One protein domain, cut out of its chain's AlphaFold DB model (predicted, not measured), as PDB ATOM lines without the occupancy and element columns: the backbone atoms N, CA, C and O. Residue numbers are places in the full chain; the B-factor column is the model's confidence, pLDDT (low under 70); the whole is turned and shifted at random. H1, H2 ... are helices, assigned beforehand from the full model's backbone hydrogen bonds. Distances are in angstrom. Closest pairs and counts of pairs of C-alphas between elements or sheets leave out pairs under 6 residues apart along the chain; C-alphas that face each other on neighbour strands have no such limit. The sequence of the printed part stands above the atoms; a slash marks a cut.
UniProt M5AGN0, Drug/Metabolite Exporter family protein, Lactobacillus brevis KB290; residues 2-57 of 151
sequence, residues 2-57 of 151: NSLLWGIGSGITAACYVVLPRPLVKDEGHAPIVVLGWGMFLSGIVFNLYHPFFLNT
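This is residues 2 to 57 of the 151 residues of the protein "Drug/Metabolite Exporter family protein" of Lactobacillus brevis KB290 (UniProt M5AGN0). H3, the longest helix by residues, makes one arm of an open, flat V, and H1 makes the other. Short H2 continues nearly in line from H1 to the V's tip, where the chain folds back into H3. The printed part has 56 residues with three named helices, in the order H1, H2, H3, and no named strand: all helix. It is only just loose, close to extended, with a radius of gyration of the C-alphas of 15.1 A and spans of 42 by 33 by 11 A.

H3, residues 32 to 50, is 26.8 A long and ends at C-alpha 50 (-36.439, 31.905, -12.956). H1, residues 2 to 19, is 25.7 A long and begins at C-alpha 2 (-39.082, 13.847, -0.510). H2 is residues 21 to 27.

H3, with residues 32 to 35 alone, touches H2; the closest C-alphas, of Pro 32 and Val 25, are 5.7 A apart. They form a helical hairpin, opposite ways at 38 degrees, only just a steep tilt. H1 and H2 meet only through their link; H1 and H3 are apart. In H1, H2 and H3 every O i to N i+4 pair is within hydrogen-bond range.

The C-alphas farthest apart, of Asp 27 and Thr 57, are 43.2 A apart. The printed part has no cut, and both links are tight. Residues 17 to 18, 21 to 33 and 50 to 57 have pLDDT under 70.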
ATOM      1  N   ASN A   2     -39.456  12.498  -0.051       74.12
ATOM      2  CA  ASN A   2     -39.082  13.847  -0.510       74.12
ATOM      3  C   ASN A   2     -38.469  14.748   0.579       74.12
ATOM      4  O   ASN A   2     -37.475  15.408   0.305       74.12
ATOM      5  N   SER A   3     -38.986  14.752   1.812       75.81
ATOM      6  CA  SER A   3     -38.481  15.650   2.869       75.81
ATOM      7  C   SER A   3     -37.032  15.370   3.283       75.81
ATOM      8  O   SER A   3     -36.315  16.295   3.645       75.81
ATOM      9  N   LEU A   4     -36.580  14.114   3.190       80.00
ATOM     10  CA  LEU A   4     -35.196  13.752   3.508       80.00
ATOM     11  C   LEU A   4     -34.235  14.224   2.408       80.00
ATOM     12  O   LEU A   4     -33.180  14.771   2.711       80.00
ATOM     13  N   LEU A   5     -34.625  14.079   1.138       84.94
ATOM     14  CA  LEU A   5     -33.849  14.567  -0.008       84.94
ATOM     15  C   LEU A   5     -33.743  16.098  -0.011       84.94
ATOM     16  O   LEU A   5     -32.651  16.630  -0.196       84.94
ATOM     17  N   TRP A   6     -34.845  16.803   0.264       81.75
ATOM     18  CA  TRP A   6     -34.838  18.260   0.426       81.75
ATOM     19  C   TRP A   6     -34.019  18.707   1.643       81.75
ATOM     20  O   TRP A   6     -33.308  19.704   1.557       81.75
ATOM     21  N   GLY A   7     -34.053  17.950   2.745       81.62
ATOM     22  CA  GLY A   7     -33.229  18.211   3.927       81.62
ATOM     23  C   GLY A   7     -31.730  18.066   3.652       81.62
ATOM     24  O   GLY A   7     -30.953  18.958   3.987       81.62
ATOM     25  N   ILE A   8     -31.319  16.987   2.978       85.12
ATOM     26  CA  ILE A   8     -29.918  16.770   2.585       85.12
ATOM     27  C   ILE A   8     -29.473  17.839   1.576       85.12
ATOM     28  O   ILE A   8     -28.413  18.439   1.748       85.12
ATOM     29  N   GLY A   9     -30.296  18.131   0.564       84.38
ATOM     30  CA  GLY A   9     -30.015  19.180  -0.421       84.38
ATOM     31  C   GLY A   9     -29.873  20.570   0.211       84.38
ATOM     32  O   GLY A   9     -28.949  21.309  -0.131       84.38
ATOM     33  N   SER A  10     -30.721  20.904   1.189       80.62
ATOM     34  CA  SER A  10     -30.616  22.144   1.969       80.62
ATOM     35  C   SER A  10     -29.319  22.195   2.782       80.62
ATOM     36  O   SER A  10     -28.635  23.216   2.753       80.62
ATOM     37  N   GLY A  11     -28.923  21.089   3.422       79.62
ATOM     38  CA  GLY A  11     -27.667  21.002   4.171       79.62
ATOM     39  C   GLY A  11     -26.426  21.206   3.297       79.62
ATOM     40  O   GLY A  11     -25.540  21.980   3.656       79.62
ATOM     41  N   ILE A  12     -26.386  20.578   2.117       83.94
ATOM     42  CA  ILE A  12     -25.299  20.761   1.139       83.94
ATOM     43  C   ILE A  12     -25.258  22.215   0.652       83.94
ATOM     44  O   ILE A  12     -24.192  22.822   0.604       83.94
ATOM     45  N   THR A  13     -26.416  22.802   0.350       81.81
ATOM     46  CA  THR A  13     -26.509  24.201  -0.098       81.81
ATOM     47  C   THR A  13     -26.052  25.173   0.991       81.81
ATOM     48  O   THR A  13     -25.312  26.109   0.702       81.81
ATOM     49  N   ALA A  14     -26.422  24.928   2.251       74.38
ATOM     50  CA  ALA A  14     -25.972  25.719   3.393       74.38
ATOM     51  C   ALA A  14     -24.452  25.611   3.598       74.38
ATOM     52  O   ALA A  14     -23.789  26.617   3.843       74.38
ATOM     53  N   ALA A  15     -23.878  24.414   3.436       78.88
ATOM     54  CA  ALA A  15     -22.432  24.224   3.491       78.88
ATOM     55  C   ALA A  15     -21.722  24.993   2.366       78.88
ATOM     56  O   ALA A  15     -20.777  25.732   2.635       78.88
ATOM     57  N   CYS A  16     -22.217  24.903   1.127       78.38
ATOM     58  CA  CYS A  16     -21.704  25.693   0.008       78.38
ATOM     59  C   CYS A  16     -21.802  27.200   0.290       78.38
ATOM     60  O   CYS A  16     -20.826  27.911   0.082       78.38
ATOM     61  N   TYR A  17     -22.922  27.685   0.833       68.50
ATOM     62  CA  TYR A  17     -23.107  29.097   1.187       68.50
ATOM     63  C   TYR A  17     -22.101  29.600   2.232       68.50
ATOM     64  O   TYR A  17     -21.687  30.751   2.172       68.50
ATOM     65  N   VAL A  18     -21.670  28.752   3.168       69.25
ATOM     66  CA  VAL A  18     -20.660  29.121   4.176       69.25
ATOM     67  C   VAL A  18     -19.238  29.019   3.622       69.25
ATOM     68  O   VAL A  18     -18.372  29.817   3.980       69.25
ATOM     69  N   VAL A  19     -18.970  28.033   2.764       71.75
ATOM     70  CA  VAL A  19     -17.618  27.735   2.270       71.75
ATOM     71  C   VAL A  19     -17.236  28.596   1.066       71.75
ATOM     72  O   VAL A  19     -16.088  29.008   0.986       71.75
ATOM     73  N   LEU A  20     -18.168  28.915   0.165       71.12
ATOM     74  CA  LEU A  20     -17.907  29.703  -1.047       71.12
ATOM     75  C   LEU A  20     -17.414  31.141  -0.779       71.12
ATOM     76  O   LEU A  20     -16.438  31.540  -1.409       71.12
ATOM     77  N   PRO A  21     -18.008  31.931   0.138       64.50
ATOM     78  CA  PRO A  21     -17.551  33.298   0.395       64.50
ATOM     79  C   PRO A  21     -16.317  33.365   1.305       64.50
ATOM     80  O   PRO A  21     -15.644  34.391   1.336       64.50
ATOM     81  N   ARG A  22     -15.981  32.288   2.030       64.56
ATOM     82  CA  ARG A  22     -14.811  32.247   2.925       64.56
ATOM     83  C   ARG A  22     -13.476  32.561   2.229       64.56
ATOM     84  O   ARG A  22     -12.772  33.416   2.754       64.56
ATOM     85  N   PRO A  23     -13.097  31.919   1.107       60.31
ATOM     86  CA  PRO A  23     -11.848  32.235   0.416       60.31
ATOM     87  C   PRO A  23     -11.890  33.617  -0.252       60.31
ATOM     88  O   PRO A  23     -10.916  34.352  -0.162       60.31
ATOM     89  N   LEU A  24     -13.039  34.032  -0.805       60.19
ATOM     90  CA  LEU A  24     -13.218  35.351  -1.439       60.19
ATOM     91  C   LEU A  24     -12.968  36.525  -0.477       60.19
ATOM     92  O   LEU A  24     -12.457  37.565  -0.880       60.19
ATOM     93  N   VAL A  25     -13.317  36.358   0.800       59.38
ATOM     94  CA  VAL A  25     -13.091  37.370   1.843       59.38
ATOM     95  C   VAL A  25     -11.669  37.303   2.417       59.38
ATOM     96  O   VAL A  25     -11.157  38.307   2.906       59.38
ATOM     97  N   LYS A  26     -11.028  36.129   2.384       55.47
ATOM     98  CA  LYS A  26      -9.757  35.881   3.079       55.47
ATOM     99  C   LYS A  26      -8.522  36.064   2.191       55.47
ATOM    100  O   LYS A  26      -7.510  36.524   2.706       55.47
ATOM    101  N   ASP A  27      -8.612  35.742   0.899       54.16
ATOM    102  CA  ASP A  27      -7.476  35.821  -0.035       54.16
ATOM    103  C   ASP A  27      -7.356  37.182  -0.737       54.16
ATOM    104  O   ASP A  27      -6.246  37.597  -1.058       54.16
ATOM    105  N   GLU A  28      -8.458  37.909  -0.952       54.38
ATOM    106  CA  GLU A  28      -8.425  39.141  -1.761       54.38
ATOM    107  C   GLU A  28      -8.565  40.452  -0.967       54.38
ATOM    108  O   GLU A  28      -8.589  41.530  -1.552       54.38
ATOM    109  N   GLY A  29      -8.663  40.402   0.368       57.06
ATOM    110  CA  GLY A  29      -8.775  41.609   1.210       57.06
ATOM    111  C   GLY A  29     -10.030  42.459   0.948       57.06
ATOM    112  O   GLY A  29     -10.158  43.567   1.471       57.06
ATOM    113  N   HIS A  30     -10.967  41.957   0.142       61.25
ATOM    114  CA  HIS A  30     -12.216  42.630  -0.163       61.25
ATOM    115  C   HIS A  30     -13.104  42.673   1.076       61.25
ATOM    116  O   HIS A  30     -13.332  41.658   1.739       61.25
ATOM    117  N   ALA A  31     -13.649  43.855   1.373       66.38
ATOM    118  CA  ALA A  31     -14.593  44.008   2.466       66.38
ATOM    119  C   ALA A  31     -15.751  43.000   2.271       66.38
ATOM    120  O   ALA A  31     -16.363  43.005   1.196       66.38
ATOM    121  N   PRO A  32     -16.088  42.163   3.280       65.25
ATOM    122  CA  PRO A  32     -17.147  41.141   3.210       65.25
ATOM    123  C   PRO A  32     -18.469  41.651   2.626       65.25
ATOM    124  O   PRO A  32     -19.265  40.924   2.035       65.25
ATOM    125  N   ILE A  33     -18.676  42.949   2.774       67.44
ATOM    126  CA  ILE A  33     -19.829  43.694   2.333       67.44
ATOM    127  C   ILE A  33     -19.962  43.845   0.816       67.44
ATOM    128  O   ILE A  33     -21.074  43.829   0.293       67.44
ATOM    129  N   VAL A  34     -18.842  43.952   0.101       71.56
ATOM    130  CA  VAL A  34     -18.815  44.064  -1.361       71.56
ATOM    131  C   VAL A  34     -19.213  42.723  -1.967       71.56
ATOM    132  O   VAL A  34     -20.047  42.672  -2.868       71.56
ATOM    133  N   VAL A  35     -18.695  41.630  -1.401       73.56
ATOM    134  CA  VAL A  35     -19.058  40.258  -1.782       73.56
ATOM    135  C   VAL A  35     -20.552  40.012  -1.554       73.56
ATOM    136  O   VAL A  35     -21.234  39.481  -2.428       73.56
ATOM    137  N   LEU A  36     -21.086  40.458  -0.413       75.44
ATOM    138  CA  LEU A  36     -22.507  40.330  -0.096       75.44
ATOM    139  C   LEU A  36     -23.398  41.169  -1.031       75.44
ATOM    140  O   LEU A  36     -24.422  40.673  -1.499       75.44
ATOM    141  N   GLY A  37     -22.996  42.406  -1.344       77.06
ATOM    142  CA  GLY A  37     -23.719  43.290  -2.262       77.06
ATOM    143  C   GLY A  37     -23.800  42.731  -3.685       77.06
ATOM    144  O   GLY A  37     -24.886  42.665  -4.263       77.06
ATOM    145  N   TRP A  38     -22.679  42.239  -4.222       79.38
ATOM    146  CA  TRP A  38     -22.661  41.545  -5.514       79.38
ATOM    147  C   TRP A  38     -23.470  40.246  -5.483       79.38
ATOM    148  O   TRP A  38     -24.182  39.951  -6.443       79.38
ATOM    149  N   GLY A  39     -23.435  39.511  -4.368       79.88
ATOM    150  CA  GLY A  39     -24.262  38.323  -4.157       79.88
ATOM    151  C   GLY A  39     -25.761  38.627  -4.215       79.88
ATOM    152  O   GLY A  39     -26.499  37.940  -4.920       79.88
ATOM    153  N   MET A  40     -26.217  39.689  -3.542       79.94
ATOM    154  CA  MET A  40     -27.617  40.130  -3.588       79.94
ATOM    155  C   MET A  40     -28.032  40.597  -4.988       79.94
ATOM    156  O   MET A  40     -29.118  40.245  -5.452       79.94
ATOM    157  N   PHE A  41     -27.168  41.340  -5.685       81.19
ATOM    158  CA  PHE A  41     -27.439  41.803  -7.048       81.19
ATOM    159  C   PHE A  41     -27.585  40.633  -8.030       81.19
ATOM    160  O   PHE A  41     -28.579  40.539  -8.753       81.19
ATOM    161  N   LEU A  42     -26.637  39.690  -8.003       83.31
ATOM    162  CA  LEU A  42     -26.662  38.513  -8.866       83.31
ATOM    163  C   LEU A  42     -27.844  37.591  -8.525       83.31
ATOM    164  O   LEU A  42     -28.509  37.085  -9.427       83.31
ATOM    165  N   SER A  43     -28.166  37.437  -7.235       79.50
ATOM    166  CA  SER A  43     -29.356  36.709  -6.782       79.50
ATOM    167  C   SER A  43     -30.646  37.322  -7.332       79.50
ATOM    168  O   SER A  43     -31.543  36.581  -7.729       79.50
ATOM    169  N   GLY A  44     -30.749  38.654  -7.382       78.19
ATOM    170  CA  GLY A  44     -31.897  39.348  -7.969       78.19
ATOM    171  C   GLY A  44     -32.042  39.084  -9.471       78.19
ATOM    172  O   GLY A  44     -33.148  38.823  -9.943       78.19
ATOM    173  N   ILE A  45     -30.928  39.077 -10.210       82.06
ATOM    174  CA  ILE A  45     -30.909  38.757 -11.647       82.06
ATOM    175  C   ILE A  45     -31.370  37.315 -11.884       82.06
ATOM    176  O   ILE A  45     -32.272  37.081 -12.684       82.06
ATOM    177  N   VAL A  46     -30.799  36.347 -11.164       82.62
ATOM    178  CA  VAL A  46     -31.170  34.929 -11.302       82.62
ATOM    179  C   VAL A  46     -32.640  34.704 -10.939       82.62
ATOM    180  O   VAL A  46     -33.344  33.977 -11.643       82.62
ATOM    181  N   PHE A  47     -33.133  35.363  -9.888       77.06
ATOM    182  CA  PHE A  47     -34.540  35.292  -9.498       77.06
ATOM    183  C   PHE A  47     -35.468  35.847 -10.588       77.06
ATOM    184  O   PHE A  47     -36.495  35.240 -10.887       77.06
ATOM    185  N   ASN A  48     -35.074  36.950 -11.234       78.38
ATOM    186  CA  ASN A  48     -35.807  37.531 -12.356       78.38
ATOM    187  C   ASN A  48     -35.895  36.575 -13.561       78.38
ATOM    188  O   ASN A  48     -36.946  36.498 -14.191       78.38
ATOM    189  N   LEU A  49     -34.826  35.816 -13.844       75.50
ATOM    190  CA  LEU A  49     -34.819  34.803 -14.907       75.50
ATOM    191  C   LEU A  49     -35.704  33.591 -14.583       75.50
ATOM    192  O   LEU A  49     -36.363  33.070 -15.479       75.50
ATOM    193  N   TYR A  50     -35.701  33.116 -13.334       69.69
ATOM    194  CA  TYR A  50     -36.439  31.905 -12.956       69.69
ATOM    195  C   TYR A  50     -37.939  32.159 -12.774       69.69
ATOM    196  O   TYR A  50     -38.761  31.336 -13.175       69.69
ATOM    197  N   HIS A  51     -38.310  33.301 -12.191       65.88
ATOM    198  CA  HIS A  51     -39.704  33.690 -12.012       65.88
ATOM    199  C   HIS A  51     -39.888  35.147 -12.460       65.88
ATOM    200  O   HIS A  51     -39.800  36.068 -11.642       65.88
ATOM    201  N   PRO A  52     -40.143  35.383 -13.763       64.81
ATOM    202  CA  PRO A  52     -40.297  36.731 -14.285       64.81
ATOM    203  C   PRO A  52     -41.452  37.413 -13.570       64.81
ATOM    204  O   PRO A  52     -42.602  36.969 -13.642       64.81
ATOM    205  N   PHE A  53     -41.147  38.507 -12.876       64.75
ATOM    206  CA  PHE A  53     -42.121  39.215 -12.045       64.75
ATOM    207  C   PHE A  53     -43.326  39.754 -12.831       64.75
ATOM    208  O   PHE A  53     -44.323  40.137 -12.232       64.75
ATOM    209  N   PHE A  54     -43.240  39.759 -14.162       62.84
ATOM    210  CA  PHE A  54     -44.265  40.236 -15.083       62.84
ATOM    211  C   PHE A  54     -45.269  39.172 -15.548       62.84
ATOM    212  O   PHE A  54     -46.292  39.530 -16.123       62.84
ATOM    213  N   LEU A  55     -44.999  37.873 -15.362       56.59
ATOM    214  CA  LEU A  55     -45.812  36.814 -15.987       56.59
ATOM    215  C   LEU A  55     -47.046  36.402 -15.172       56.59
ATOM    216  O   LEU A  55     -47.924  35.740 -15.711       56.59
ATOM    217  N   ASN A  56     -47.138  36.798 -13.898       54.97
ATOM    218  CA  ASN A  56     -48.258  36.463 -13.007       54.97
ATOM    219  C   ASN A  56     -48.508  37.575 -11.977       54.97
ATOM    220  O   ASN A  56     -48.548  37.315 -10.778       54.97
ATOM    221  N   THR A  57     -48.617  38.831 -12.412       58.12
ATOM    222  CA  THR A  57     -48.930  39.942 -11.502       58.12
ATOM    223  C   THR A  57     -50.381  39.860 -11.021       58.12
ATOM    224  O   THR A  57     -51.294  40.012 -11.838       58.12
TER     225      THR A  57